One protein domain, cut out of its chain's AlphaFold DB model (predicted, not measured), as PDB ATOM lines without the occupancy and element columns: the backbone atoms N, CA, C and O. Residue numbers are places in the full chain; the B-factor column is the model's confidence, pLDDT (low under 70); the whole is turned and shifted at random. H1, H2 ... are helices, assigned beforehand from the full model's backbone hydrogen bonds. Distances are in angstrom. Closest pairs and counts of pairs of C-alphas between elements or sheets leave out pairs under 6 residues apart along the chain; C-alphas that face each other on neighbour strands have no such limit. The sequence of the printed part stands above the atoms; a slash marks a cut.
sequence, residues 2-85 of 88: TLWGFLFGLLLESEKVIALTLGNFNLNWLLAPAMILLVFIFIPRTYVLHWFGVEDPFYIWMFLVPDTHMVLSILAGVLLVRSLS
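Overview. This is residues 2 to 85 of the 88 residues of an uncharacterized protein of Pontibacillus sp. HMF3514 (UniProt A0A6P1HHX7). H6 is the core of a rod: H1 and H3 pack on it, H2 stands at one end, the hairpin H4 and H5 at the other. The all-helix printed part has 84 residues with six named helices, H1 to H6. It is only just loose, close to compact, the radius of gyration of the C-alphas is 14.3 A, and the spans are 47 by 22 by 17 A.

Arrangement. Start at H1, residues 2 to 12: it touches H6, residues 66 to 84, closest at C-alphas 9 and 74, 4.1 A. H3, residues 31 to 42, touches H6, closest at C-alphas 31 and 83, 4.8 A. H4, residues 45 to 52, and H5, residues 58 to 64, form a hairpin. In H5, 0 of 3 O i to N i+4 pairs and 3 of 4 O i to N i+3 pairs are within hydrogen-bond range.

Along the chain. Find C-alpha 2 at (10.454, -48.005, 53.328), H2 at residues 14 to 21, and C-alpha 84 at (1.613, -49.630, 34.560), where H6, 27.5 A long, ends.

Size, cuts and confidence. The printed part has no cut; residues 54, 56 and 58 have pLDDT under 70.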
ATOM      1  N   THR A   2      10.543 -48.187  54.775       79.75
ATOM      2  CA  THR A   2      10.454 -48.005  53.328       79.75
ATOM      3  C   THR A   2       9.495 -48.948  52.606       79.75
ATOM      4  O   THR A   2       8.606 -48.496  51.895       79.75
ATOM      5  N   LEU A   3       9.626 -50.258  52.844       87.38
ATOM      6  CA  LEU A   3       8.770 -51.261  52.210       87.38
ATOM      7  C   LEU A   3       7.291 -51.065  52.572       87.38
ATOM      8  O   LEU A   3       6.433 -51.160  51.707       87.38
ATOM      9  N   TRP A   4       6.996 -50.745  53.834       90.69
ATOM     10  CA  TRP A   4       5.624 -50.518  54.289       90.69
ATOM     11  C   TRP A   4       5.005 -49.277  53.653       90.69
ATOM     12  O   TRP A   4       3.876 -49.351  53.182       90.69
ATOM     13  N   GLY A   5       5.747 -48.166  53.582       92.00
ATOM     14  CA  GLY A   5       5.287 -46.961  52.884       92.00
ATOM     15  C   GLY A   5       5.030 -47.228  51.399       92.00
ATOM     16  O   GLY A   5       3.993 -46.847  50.871       92.00
ATOM     17  N   PHE A   6       5.927 -47.966  50.747       94.00
ATOM     18  CA  PHE A   6       5.765 -48.365  49.351       94.00
ATOM     19  C   PHE A   6       4.528 -49.244  49.114       94.00
ATOM     20  O   PHE A   6       3.722 -48.951  48.232       94.00
ATOM     21  N   LEU A   7       4.335 -50.284  49.932       94.25
ATOM     22  CA  LEU A   7       3.152 -51.145  49.860       94.25
ATOM     23  C   LEU A   7       1.866 -50.366  50.142       94.25
ATOM     24  O   LEU A   7       0.856 -50.605  49.490       94.25
ATOM     25  N   PHE A   8       1.908 -49.403  51.066       95.56
ATOM     26  CA  PHE A   8       0.784 -48.509  51.319       95.56
ATOM     27  C   PHE A   8       0.451 -47.659  50.085       95.56
ATOM     28  O   PHE A   8      -0.713 -47.550  49.723       95.56
ATOM     29  N   GLY A   9       1.461 -47.136  49.383       94.44
ATOM     30  CA  GLY A   9       1.272 -46.454  48.100       94.44
ATOM     31  C   GLY A   9       0.629 -47.337  47.027       94.44
ATOM     32  O   GLY A   9      -0.247 -46.876  46.302       94.44
ATOM     33  N   LEU A  10       1.003 -48.618  46.968       94.50
ATOM     34  CA  LEU A  10       0.346 -49.603  46.102       94.50
ATOM     35  C   LEU A  10      -1.131 -49.793  46.477       94.50
ATOM     36  O   LEU A  10      -1.997 -49.806  45.606       94.50
ATOM     37  N   LEU A  11      -1.413 -49.927  47.776       95.19
ATOM     38  CA  LEU A  11      -2.768 -50.111  48.298       95.19
ATOM     39  C   LEU A  11      -3.671 -48.900  48.037       95.19
ATOM     40  O   LEU A  11      -4.861 -49.088  47.815       95.19
ATOM     41  N   LEU A  12      -3.131 -47.677  48.029       95.38
ATOM     42  CA  LEU A  12      -3.903 -46.475  47.690       95.38
ATOM     43  C   LEU A  12      -4.439 -46.498  46.253       95.38
ATOM     44  O   LEU A  12      -5.470 -45.894  45.978       95.38
ATOM     45  N   GLU A  13      -3.769 -47.205  45.345       94.19
ATOM     46  CA  GLU A  13      -4.204 -47.391  43.958       94.19
ATOM     47  C   GLU A  13      -4.788 -48.807  43.755       94.19
ATOM     48  O   GLU A  13      -4.607 -49.423  42.704       94.19
ATOM     49  N   SER A  14      -5.485 -49.352  44.765       92.31
ATOM     50  CA  SER A  14      -5.952 -50.748  44.795       92.31
ATOM     51  C   SER A  14      -6.783 -51.161  43.582       92.31
ATOM     52  O   SER A  14      -6.622 -52.274  43.093       92.31
ATOM     53  N   GLU A  15      -7.650 -50.285  43.073       91.50
ATOM     54  CA  GLU A  15      -8.483 -50.574  41.896       91.50
ATOM     55  C   GLU A  15      -7.624 -50.857  40.662       91.50
ATOM     56  O   GLU A  15      -7.839 -51.832  39.940       91.50
ATOM     57  N   LYS A  16      -6.573 -50.054  40.476       91.00
ATOM     58  CA  LYS A  16      -5.612 -50.228  39.390       91.00
ATOM     59  C   LYS A  16      -4.732 -51.440  39.625       91.00
ATOM     60  O   LYS A  16      -4.488 -52.180  38.686       91.00
ATOM     61  N   VAL A  17      -4.311 -51.701  40.862       92.00
ATOM     62  CA  VAL A  17      -3.578 -52.934  41.193       92.00
ATOM     63  C   VAL A  17      -4.395 -54.175  40.824       92.00
ATOM     64  O   VAL A  17      -3.848 -55.100  40.230       92.00
ATOM     65  N   ILE A  18      -5.700 -54.186  41.107       91.88
ATOM     66  CA  ILE A  18      -6.603 -55.278  40.713       91.88
ATOM     67  C   ILE A  18      -6.734 -55.359  39.183       91.88
ATOM     68  O   ILE A  18      -6.677 -56.444  38.614       91.88
ATOM     69  N   ALA A  19      -6.861 -54.228  38.486       89.75
ATOM     70  CA  ALA A  19      -6.903 -54.219  37.022       89.75
ATOM     71  C   ALA A  19      -5.606 -54.765  36.390       89.75
ATOM     72  O   ALA A  19      -5.660 -55.507  35.405       89.75
ATOM     73  N   LEU A  20      -4.448 -54.457  36.985       89.88
ATOM     74  CA  LEU A  20      -3.146 -54.981  36.570       89.88
ATOM     75  C   LEU A  20      -3.071 -56.499  36.762       89.88
ATOM     76  O   LEU A  20      -2.631 -57.205  35.858       89.88
ATOM     77  N   THR A  21      -3.545 -57.040  37.890       87.69
ATOM     78  CA  THR A  21      -3.552 -58.501  38.099       87.69
ATOM     79  C   THR A  21      -4.518 -59.235  37.167       87.69
ATOM     80  O   THR A  21      -4.292 -60.404  36.864       87.69
ATOM     81  N   LEU A  22      -5.542 -58.546  36.651       91.25
ATOM     82  CA  LEU A  22      -6.456 -59.046  35.618       91.25
ATOM     83  C   LEU A  22      -5.906 -58.921  34.183       91.25
ATOM     84  O   LEU A  22      -6.579 -59.328  33.238       91.25
ATOM     85  N   GLY A  23      -4.690 -58.397  34.001       86.56
ATOM     86  CA  GLY A  23      -4.016 -58.337  32.702       86.56
ATOM     87  C   GLY A  23      -4.174 -57.022  31.937       86.56
ATOM     88  O   GLY A  23      -3.710 -56.933  30.801       86.56
ATOM     89  N   ASN A  24      -4.800 -55.996  32.523       85.25
ATOM     90  CA  ASN A  24      -4.971 -54.699  31.871       85.25
ATOM     91  C   ASN A  24      -3.750 -53.795  32.111       85.25
ATOM     92  O   ASN A  24      -3.745 -52.954  33.010       85.25
ATOM     93  N   PHE A  25      -2.703 -54.009  31.313       86.19
ATOM     94  CA  PHE A  25      -1.446 -53.269  31.392       86.19
ATOM     95  C   PHE A  25      -1.345 -52.199  30.305       86.19
ATOM     96  O   PHE A  25      -1.556 -52.472  29.123       86.19
ATOM     97  N   ASN A  26      -0.928 -50.996  30.694       87.75
ATOM     98  CA  ASN A  26      -0.511 -49.945  29.775       87.75
ATOM     99  C   ASN A  26       0.707 -49.225  30.357       87.75
ATOM    100  O   ASN A  26       0.655 -48.676  31.455       87.75
ATOM    101  N   LEU A  27       1.813 -49.260  29.623       89.38
ATOM    102  CA  LEU A  27       3.088 -48.748  30.095       89.38
ATOM    103  C   LEU A  27       3.253 -47.290  29.663       89.38
ATOM    104  O   LEU A  27       3.337 -46.990  28.474       89.38
ATOM    105  N   ASN A  28       3.322 -46.390  30.641       89.50
ATOM    106  CA  ASN A  28       3.466 -44.956  30.414       89.50
ATOM    107  C   ASN A  28       4.871 -44.464  30.804       89.50
ATOM    108  O   ASN A  28       5.593 -45.082  31.589       89.50
ATOM    109  N   TRP A  29       5.239 -43.287  30.304       89.56
ATOM    110  CA  TRP A  29       6.465 -42.562  30.617       89.56
ATOM    111  C   TRP A  29       6.697 -42.343  32.119       89.56
ATOM    112  O   TRP A  29       7.844 -42.222  32.542       89.56
ATOM    113  N   LEU A  30       5.640 -42.364  32.946       91.44
ATOM    114  CA  LEU A  30       5.749 -42.313  34.412       91.44
ATOM    115  C   LEU A  30       6.586 -43.460  35.004       91.44
ATOM    116  O   LEU A  30       7.036 -43.347  36.144       91.44
ATOM    117  N   LEU A  31       6.847 -44.530  34.247       92.75
ATOM    118  CA  LEU A  31       7.688 -45.630  34.709       92.75
ATOM    119  C   LEU A  31       9.122 -45.157  34.964       92.75
ATOM    120  O   LEU A  31       9.737 -45.567  35.943       92.75
ATOM    121  N   ALA A  32       9.650 -44.257  34.129       93.62
ATOM    122  CA  ALA A  32      11.007 -43.745  34.283       93.62
ATOM    123  C   ALA A  32      11.219 -43.021  35.633       93.62
ATOM    124  O   ALA A  32      12.094 -43.447  36.392       93.62
ATOM    125  N   PRO A  33      10.425 -41.994  36.007       92.69
ATOM    126  CA  PRO A  33      10.557 -41.365  37.316       92.69
ATOM    127  C   PRO A  33      10.211 -42.316  38.470       92.69
ATOM    128  O   PRO A  33      10.854 -42.228  39.515       92.69
ATOM    129  N   ALA A  34       9.269 -43.254  38.295       93.69
ATOM    130  CA  ALA A  34       8.960 -44.260  39.314       93.69
ATOM    131  C   ALA A  34      10.173 -45.154  39.618       93.69
ATOM    132  O   ALA A  34      10.523 -45.345  40.780       93.69
ATOM    133  N   MET A  35      10.852 -45.650  38.581       94.62
ATOM    134  CA  MET A  35      12.033 -46.505  38.721       94.62
ATOM    135  C   MET A  35      13.214 -45.757  39.331       94.62
ATOM    136  O   MET A  35      13.869 -46.286  40.225       94.62
ATOM    137  N   ILE A  36      13.462 -44.519  38.896       93.69
ATOM    138  CA  ILE A  36      14.510 -43.669  39.478       93.69
ATOM    139  C   ILE A  36      14.254 -43.491  40.977       93.69
ATOM    140  O   ILE A  36      15.137 -43.739  41.798       93.69
ATOM    141  N   LEU A  37      13.027 -43.116  41.341       92.44
ATOM    142  CA  LEU A  37      12.652 -42.882  42.728       92.44
ATOM    143  C   LEU A  37      12.760 -44.163  43.573       92.44
ATOM    144  O   LEU A  37      13.266 -44.119  44.694       92.44
ATOM    145  N   LEU A  38      12.355 -45.308  43.020       92.31
ATOM    146  CA  LEU A  38      12.462 -46.610  43.673       92.31
ATOM    147  C   LEU A  38      13.926 -46.966  43.959       92.31
ATOM    148  O   LEU A  38      14.242 -47.352  45.082       92.31
ATOM    149  N   VAL A  39      14.832 -46.759  42.998       91.12
ATOM    150  CA  VAL A  39      16.269 -46.980  43.218       91.12
ATOM    151  C   VAL A  39      16.762 -46.140  44.394       91.12
ATOM    152  O   VAL A  39      17.336 -46.707  45.316       91.12
ATOM    153  N   PHE A  40      16.483 -44.834  44.418       88.00
ATOM    154  CA  PHE A  40      16.965 -43.943  45.482       88.00
ATOM    155  C   PHE A  40      16.415 -44.282  46.869       88.00
ATOM    156  O   PHE A  40      17.139 -44.235  47.861       88.00
ATOM    157  N   ILE A  41      15.140 -44.649  46.952       89.38
ATOM    158  CA  ILE A  41      14.470 -44.927  48.223       89.38
ATOM    159  C   ILE A  41      15.011 -46.194  48.892       89.38
ATOM    160  O   ILE A  41      15.093 -46.251  50.123       89.38
ATOM    161  N   PHE A  42      15.388 -47.200  48.104       87.31
ATOM    162  CA  PHE A  42      15.908 -48.466  48.620       87.31
ATOM    163  C   PHE A  42      17.400 -48.426  48.976       87.31
ATOM    164  O   PHE A  42      17.897 -49.392  49.558       87.31
ATOM    165  N   ILE A  43      18.106 -47.320  48.714       87.81
ATOM    166  CA  ILE A  43      19.486 -47.142  49.179       87.81
ATOM    167  C   ILE A  43      19.474 -46.979  50.708       87.81
ATOM    168  O   ILE A  43      18.814 -46.079  51.236       87.81
ATOM    169  N   PRO A  44      20.212 -47.814  51.461       83.69
ATOM    170  CA  PRO A  44      20.318 -47.640  52.902       83.69
ATOM    171  C   PRO A  44      20.943 -46.288  53.259       83.69
ATOM    172  O   PRO A  44      21.960 -45.889  52.693       83.69
ATOM    173  N   ARG A  45      20.376 -45.617  54.268       79.06
ATOM    174  CA  ARG A  45      20.813 -44.287  54.739       79.06
ATOM    175  C   ARG A  45      22.311 -44.199  55.050       79.06
ATOM    176  O   ARG A  45      22.912 -43.154  54.844       79.06
ATOM    177  N   THR A  46      22.919 -45.293  55.512       80.62
ATOM    178  CA  THR A  46      24.362 -45.378  55.780       80.62
ATOM    179  C   THR A  46      25.208 -45.207  54.522       80.62
ATOM    180  O   THR A  46      26.223 -44.522  54.571       80.62
ATOM    181  N   TYR A  47      24.788 -45.785  53.394       84.12
ATOM    182  CA  TYR A  47      25.483 -45.617  52.117       84.12
ATOM    183  C   TYR A  47      25.274 -44.221  51.547       84.12
ATOM    184  O   TYR A  47      26.225 -43.633  51.049       84.12
ATOM    185  N   VAL A  48      24.071 -43.655  51.701       79.62
ATOM    186  CA  VAL A  48      23.801 -42.261  51.320       79.62
ATOM    187  C   VAL A  48      24.740 -41.313  52.074       79.62
ATOM    188  O   VAL A  48      25.461 -40.550  51.444       79.62
ATOM    189  N   LEU A  49      24.823 -41.424  53.405       79.25
ATOM    190  CA  LEU A  49      25.746 -40.619  54.217       79.25
ATOM    191  C   LEU A  49      27.218 -40.858  53.868       79.25
ATOM    192  O   LEU A  49      28.023 -39.941  53.972       79.25
ATOM    193  N   HIS A  50      27.587 -42.074  53.467       82.44
ATOM    194  CA  HIS A  50      28.963 -42.367  53.082       82.44
ATOM    195  C   HIS A  50      29.341 -41.733  51.736       82.44
ATOM    196  O   HIS A  50      30.454 -41.230  51.601       82.44
ATOM    197  N   TRP A  51      28.446 -41.772  50.748       80.12
ATOM    198  CA  TRP A  51      28.716 -41.265  49.399       80.12
ATOM    199  C   TRP A  51      28.689 -39.743  49.318       80.12
ATOM    200  O   TRP A  51      29.464 -39.165  48.565       80.12
ATOM    201  N   PHE A  52      27.806 -39.127  50.098       77.50
ATOM    202  CA  PHE A  52      27.479 -37.707  50.018       77.50
ATOM    203  C   PHE A  52      28.009 -36.908  51.232       77.50
ATOM    204  O   PHE A  52      28.285 -35.717  51.175       77.50
ATOM    205  N   GLY A  53      28.272 -37.560  52.365       75.44
ATOM    206  CA  GLY A  53      28.686 -36.850  53.577       75.44
ATOM    207  C   GLY A  53      27.550 -36.019  54.188       75.44
ATOM    208  O   GLY A  53      26.372 -36.227  53.903       75.44
ATOM    209  N   VAL A  54      27.907 -35.116  55.108       68.38
ATOM    210  CA  VAL A  54      26.952 -34.341  55.930       68.38
ATOM    211  C   VAL A  54      26.806 -32.892  55.448       68.38
ATOM    212  O   VAL A  54      25.847 -32.224  55.806       68.38
ATOM    213  N   GLU A  55      27.707 -32.386  54.606       73.31
ATOM    214  CA  GLU A  55      27.603 -31.019  54.052       73.31
ATOM    215  C   GLU A  55      26.793 -30.956  52.751       73.31
ATOM    216  O   GLU A  55      26.668 -29.905  52.122       73.31
ATOM    217  N   ASP A  56      26.225 -32.091  52.356       65.31
ATOM    218  CA  ASP A  56      25.638 -32.257  51.044       65.31
ATOM    219  C   ASP A  56      24.221 -31.667  50.917       65.31
ATOM    220  O   ASP A  56      23.514 -31.442  51.909       65.31
ATOM    221  N   PRO A  57      23.797 -31.353  49.681       71.44
ATOM    222  CA  PRO A  57      22.654 -30.489  49.407       71.44
ATOM    223  C   PRO A  57      21.299 -31.035  49.887       71.44
ATOM    224  O   PRO A  57      21.066 -32.239  49.990       71.44
ATOM    225  N   PHE A  58      20.356 -30.108  50.117       69.81
ATOM    226  CA  PHE A  58      19.023 -30.328  50.710       69.81
ATOM    227  C   PHE A  58      18.239 -31.532  50.152       69.81
ATOM    228  O   PHE A  58      17.490 -32.172  50.884       69.81
ATOM    229  N   TYR A  59      18.409 -31.876  48.873       76.12
ATOM    230  CA  TYR A  59      17.685 -32.988  48.254       76.12
ATOM    231  C   TYR A  59      18.125 -34.375  48.752       76.12
ATOM    232  O   TYR A  59      17.314 -35.296  48.772       76.12
ATOM    233  N   ILE A  60      19.366 -34.537  49.220       78.44
ATOM    234  CA  ILE A  60      19.848 -35.807  49.791       78.44
ATOM    235  C   ILE A  60      19.249 -36.032  51.186       78.44
ATOM    236  O   ILE A  60      18.878 -37.151  51.548       78.44
ATOM    237  N   TRP A  61      19.044 -34.949  51.940       80.38
ATOM    238  CA  TRP A  61      18.426 -34.976  53.267       80.38
ATOM    239  C   TRP A  61      17.001 -35.527  53.269       80.38
ATOM    240  O   TRP A  61      16.591 -36.168  54.238       80.38
ATOM    241  N   MET A  62      16.279 -35.374  52.158       83.25
ATOM    242  CA  MET A  62      14.936 -35.929  51.962       83.25
ATOM    243  C   MET A  62      14.892 -37.453  52.128       83.25
ATOM    244  O   MET A  62      13.871 -38.002  52.544       83.25
ATOM    245  N   PHE A  63      15.993 -38.142  51.820       83.38
ATOM    246  CA  PHE A  63      16.112 -39.595  51.954       83.38
ATOM    247  C   PHE A  63      16.620 -40.030  53.338       83.38
ATOM    248  O   PHE A  63      16.543 -41.207  53.692       83.38
ATOM    249  N   LEU A  64      17.137 -39.091  54.133       83.06
ATOM    250  CA  LEU A  64      17.683 -39.342  55.466       83.06
ATOM    251  C   LEU A  64      16.623 -39.149  56.553       83.06
ATOM    252  O   LEU A  64      16.529 -39.967  57.479       83.06
ATOM    253  N   VAL A  65      15.805 -38.100  56.414       88.06
ATOM    254  CA  VAL A  65      14.716 -37.780  57.341       88.06
ATOM    255  C   VAL A  65      13.593 -38.827  57.206       88.06
ATOM    256  O   VAL A  65      13.100 -39.057  56.101       88.06
ATOM    257  N   PRO A  66      13.173 -39.490  58.306       88.25
ATOM    258  CA  PRO A  66      12.199 -40.584  58.252       88.25
ATOM    259  C   PRO A  66      10.860 -40.213  57.603       88.25
ATOM    260  O   PRO A  66      10.338 -40.992  56.808       88.25
ATOM    261  N   ASP A  67      10.326 -39.030  57.914       88.94
ATOM    262  CA  ASP A  67       8.996 -38.607  57.463       88.94
ATOM    263  C   ASP A  67       8.965 -38.358  55.951       88.94
ATOM    264  O   ASP A  67       8.102 -38.873  55.239       88.94
ATOM    265  N   THR A  68       9.954 -37.630  55.429       89.81
ATOM    266  CA  THR A  68      10.073 -37.377  53.988       89.81
ATOM    267  C   THR A  68      10.364 -38.663  53.227       89.81
ATOM    268  O   THR A  68       9.761 -38.904  52.184       89.81
ATOM    269  N   HIS A  69      11.218 -39.539  53.767       90.25
ATOM    270  CA  HIS A  69      11.504 -40.840  53.162       90.25
ATOM    271  C   HIS A  69      10.255 -41.727  53.096       90.25
ATOM    272  O   HIS A  69      10.041 -42.419  52.098       90.25
ATOM    273  N   MET A  70       9.379 -41.661  54.104       92.06
ATOM    274  CA  MET A  70       8.089 -42.350  54.099       92.06
ATOM    275  C   MET A  70       7.150 -41.804  53.018       92.06
ATOM    276  O   MET A  70       6.584 -42.596  52.265       92.06
ATOM    277  N   VAL A  71       7.020 -40.479  52.885       93.62
ATOM    278  CA  VAL A  71       6.201 -39.864  51.824       93.62
ATOM    279  C   VAL A  71       6.727 -40.242  50.440       93.62
ATOM    280  O   VAL A  71       5.946 -40.649  49.581       93.62
ATOM    281  N   LEU A  72       8.044 -40.180  50.229       93.56
ATOM    282  CA  LEU A  72       8.672 -40.603  48.977       93.56
ATOM    283  C   LEU A  72       8.424 -42.092  48.700       93.56
ATOM    284  O   LEU A  72       8.143 -42.456  47.561       93.56
ATOM    285  N   SER A  73       8.455 -42.942  49.731       93.94
ATOM    286  CA  SER A  73       8.134 -44.373  49.613       93.94
ATOM    287  C   SER A  73       6.701 -44.598  49.137       93.94
ATOM    288  O   SER A  73       6.487 -45.371  48.205       93.94
ATOM    289  N   ILE A  74       5.732 -43.892  49.726       95.75
ATOM    290  CA  ILE A  74       4.323 -43.942  49.306       95.75
ATOM    291  C   ILE A  74       4.187 -43.454  47.861       95.75
ATOM    292  O   ILE A  74       3.572 -44.129  47.036       95.75
ATOM    293  N   LEU A  75       4.814 -42.321  47.534       95.25
ATOM    294  CA  LEU A  75       4.795 -41.750  46.191       95.25
ATOM    295  C   LEU A  75       5.369 -42.720  45.151       95.25
ATOM    296  O   LEU A  75       4.791 -42.865  44.079       95.25
ATOM    297  N   ALA A  76       6.463 -43.416  45.463       95.19
ATOM    298  CA  ALA A  76       7.049 -44.415  44.574       95.19
ATOM    299  C   ALA A  76       6.095 -45.584  44.300       95.19
ATOM    300  O   ALA A  76       6.001 -46.029  43.158       95.19
ATOM    301  N   GLY A  77       5.354 -46.043  45.313       94.56
ATOM    302  CA  GLY A  77       4.314 -47.062  45.139       94.56
ATOM    303  C   GLY A  77       3.200 -46.587  44.208       94.56
ATOM    304  O   GLY A  77       2.882 -47.254  43.225       94.56
ATOM    305  N   VAL A  78       2.667 -45.388  44.459       95.50
ATOM    306  CA  VAL A  78       1.609 -44.781  43.633       95.50
ATOM    307  C   VAL A  78       2.072 -44.588  42.187       95.50
ATOM    308  O   VAL A  78       1.369 -44.969  41.252       95.50
ATOM    309  N   LEU A  79       3.264 -44.017  41.985       95.06
ATOM    310  CA  LEU A  79       3.822 -43.775  40.654       95.06
ATOM    311  C   LEU A  79       4.057 -45.077  39.893       95.06
ATOM    312  O   LEU A  79       3.783 -45.125  38.695       95.06
ATOM    313  N   LEU A  80       4.511 -46.134  40.573       95.12
ATOM    314  CA  LEU A  80       4.693 -47.434  39.942       95.12
ATOM    315  C   LEU A  80       3.361 -47.986  39.426       95.12
ATOM    316  O   LEU A  80       3.276 -48.347  38.254       95.12
ATOM    317  N   VAL A  81       2.309 -47.991  40.251       94.38
ATOM    318  CA  VAL A  81       0.987 -48.474  39.816       94.38
ATOM    319  C   VAL A  81       0.468 -47.644  38.646       94.38
ATOM    320  O   VAL A  81       0.094 -48.201  37.617       94.38
ATOM    321  N   ARG A  82       0.532 -46.312  38.760       92.50
ATOM    322  CA  ARG A  82       0.082 -45.395  37.703       92.50
ATOM    323  C   ARG A  82       0.862 -45.529  36.402       92.50
ATOM    324  O   ARG A  82       0.316 -45.259  35.341       92.50
ATOM    325  N   SER A  83       2.132 -45.915  36.475       93.81
ATOM    326  CA  SER A  83       2.962 -46.112  35.287       93.81
ATOM    327  C   SER A  83       2.634 -47.374  34.497       93.81
ATOM    328  O   SER A  83       3.007 -47.459  33.328       93.81
ATOM    329  N   LEU A  84       1.972 -48.339  35.139       92.56
ATOM    330  CA  LEU A  84       1.613 -49.630  34.560       92.56
ATOM    331  C   LEU A  84       0.122 -49.723  34.226       92.56
ATOM    332  O   LEU A  84      -0.283 -50.602  33.465       92.56
ATOM    333  N   SER A  85      -0.695 -48.853  34.818       88.62
ATOM    334  CA  SER A  85      -2.132 -48.777  34.581       88.62
ATOM    335  C   SER A  85      -2.464 -47.833  33.422       88.62
ATOM    336  O   SER A  85      -1.794 -46.806  33.276       88.62
TER     337      SER A  85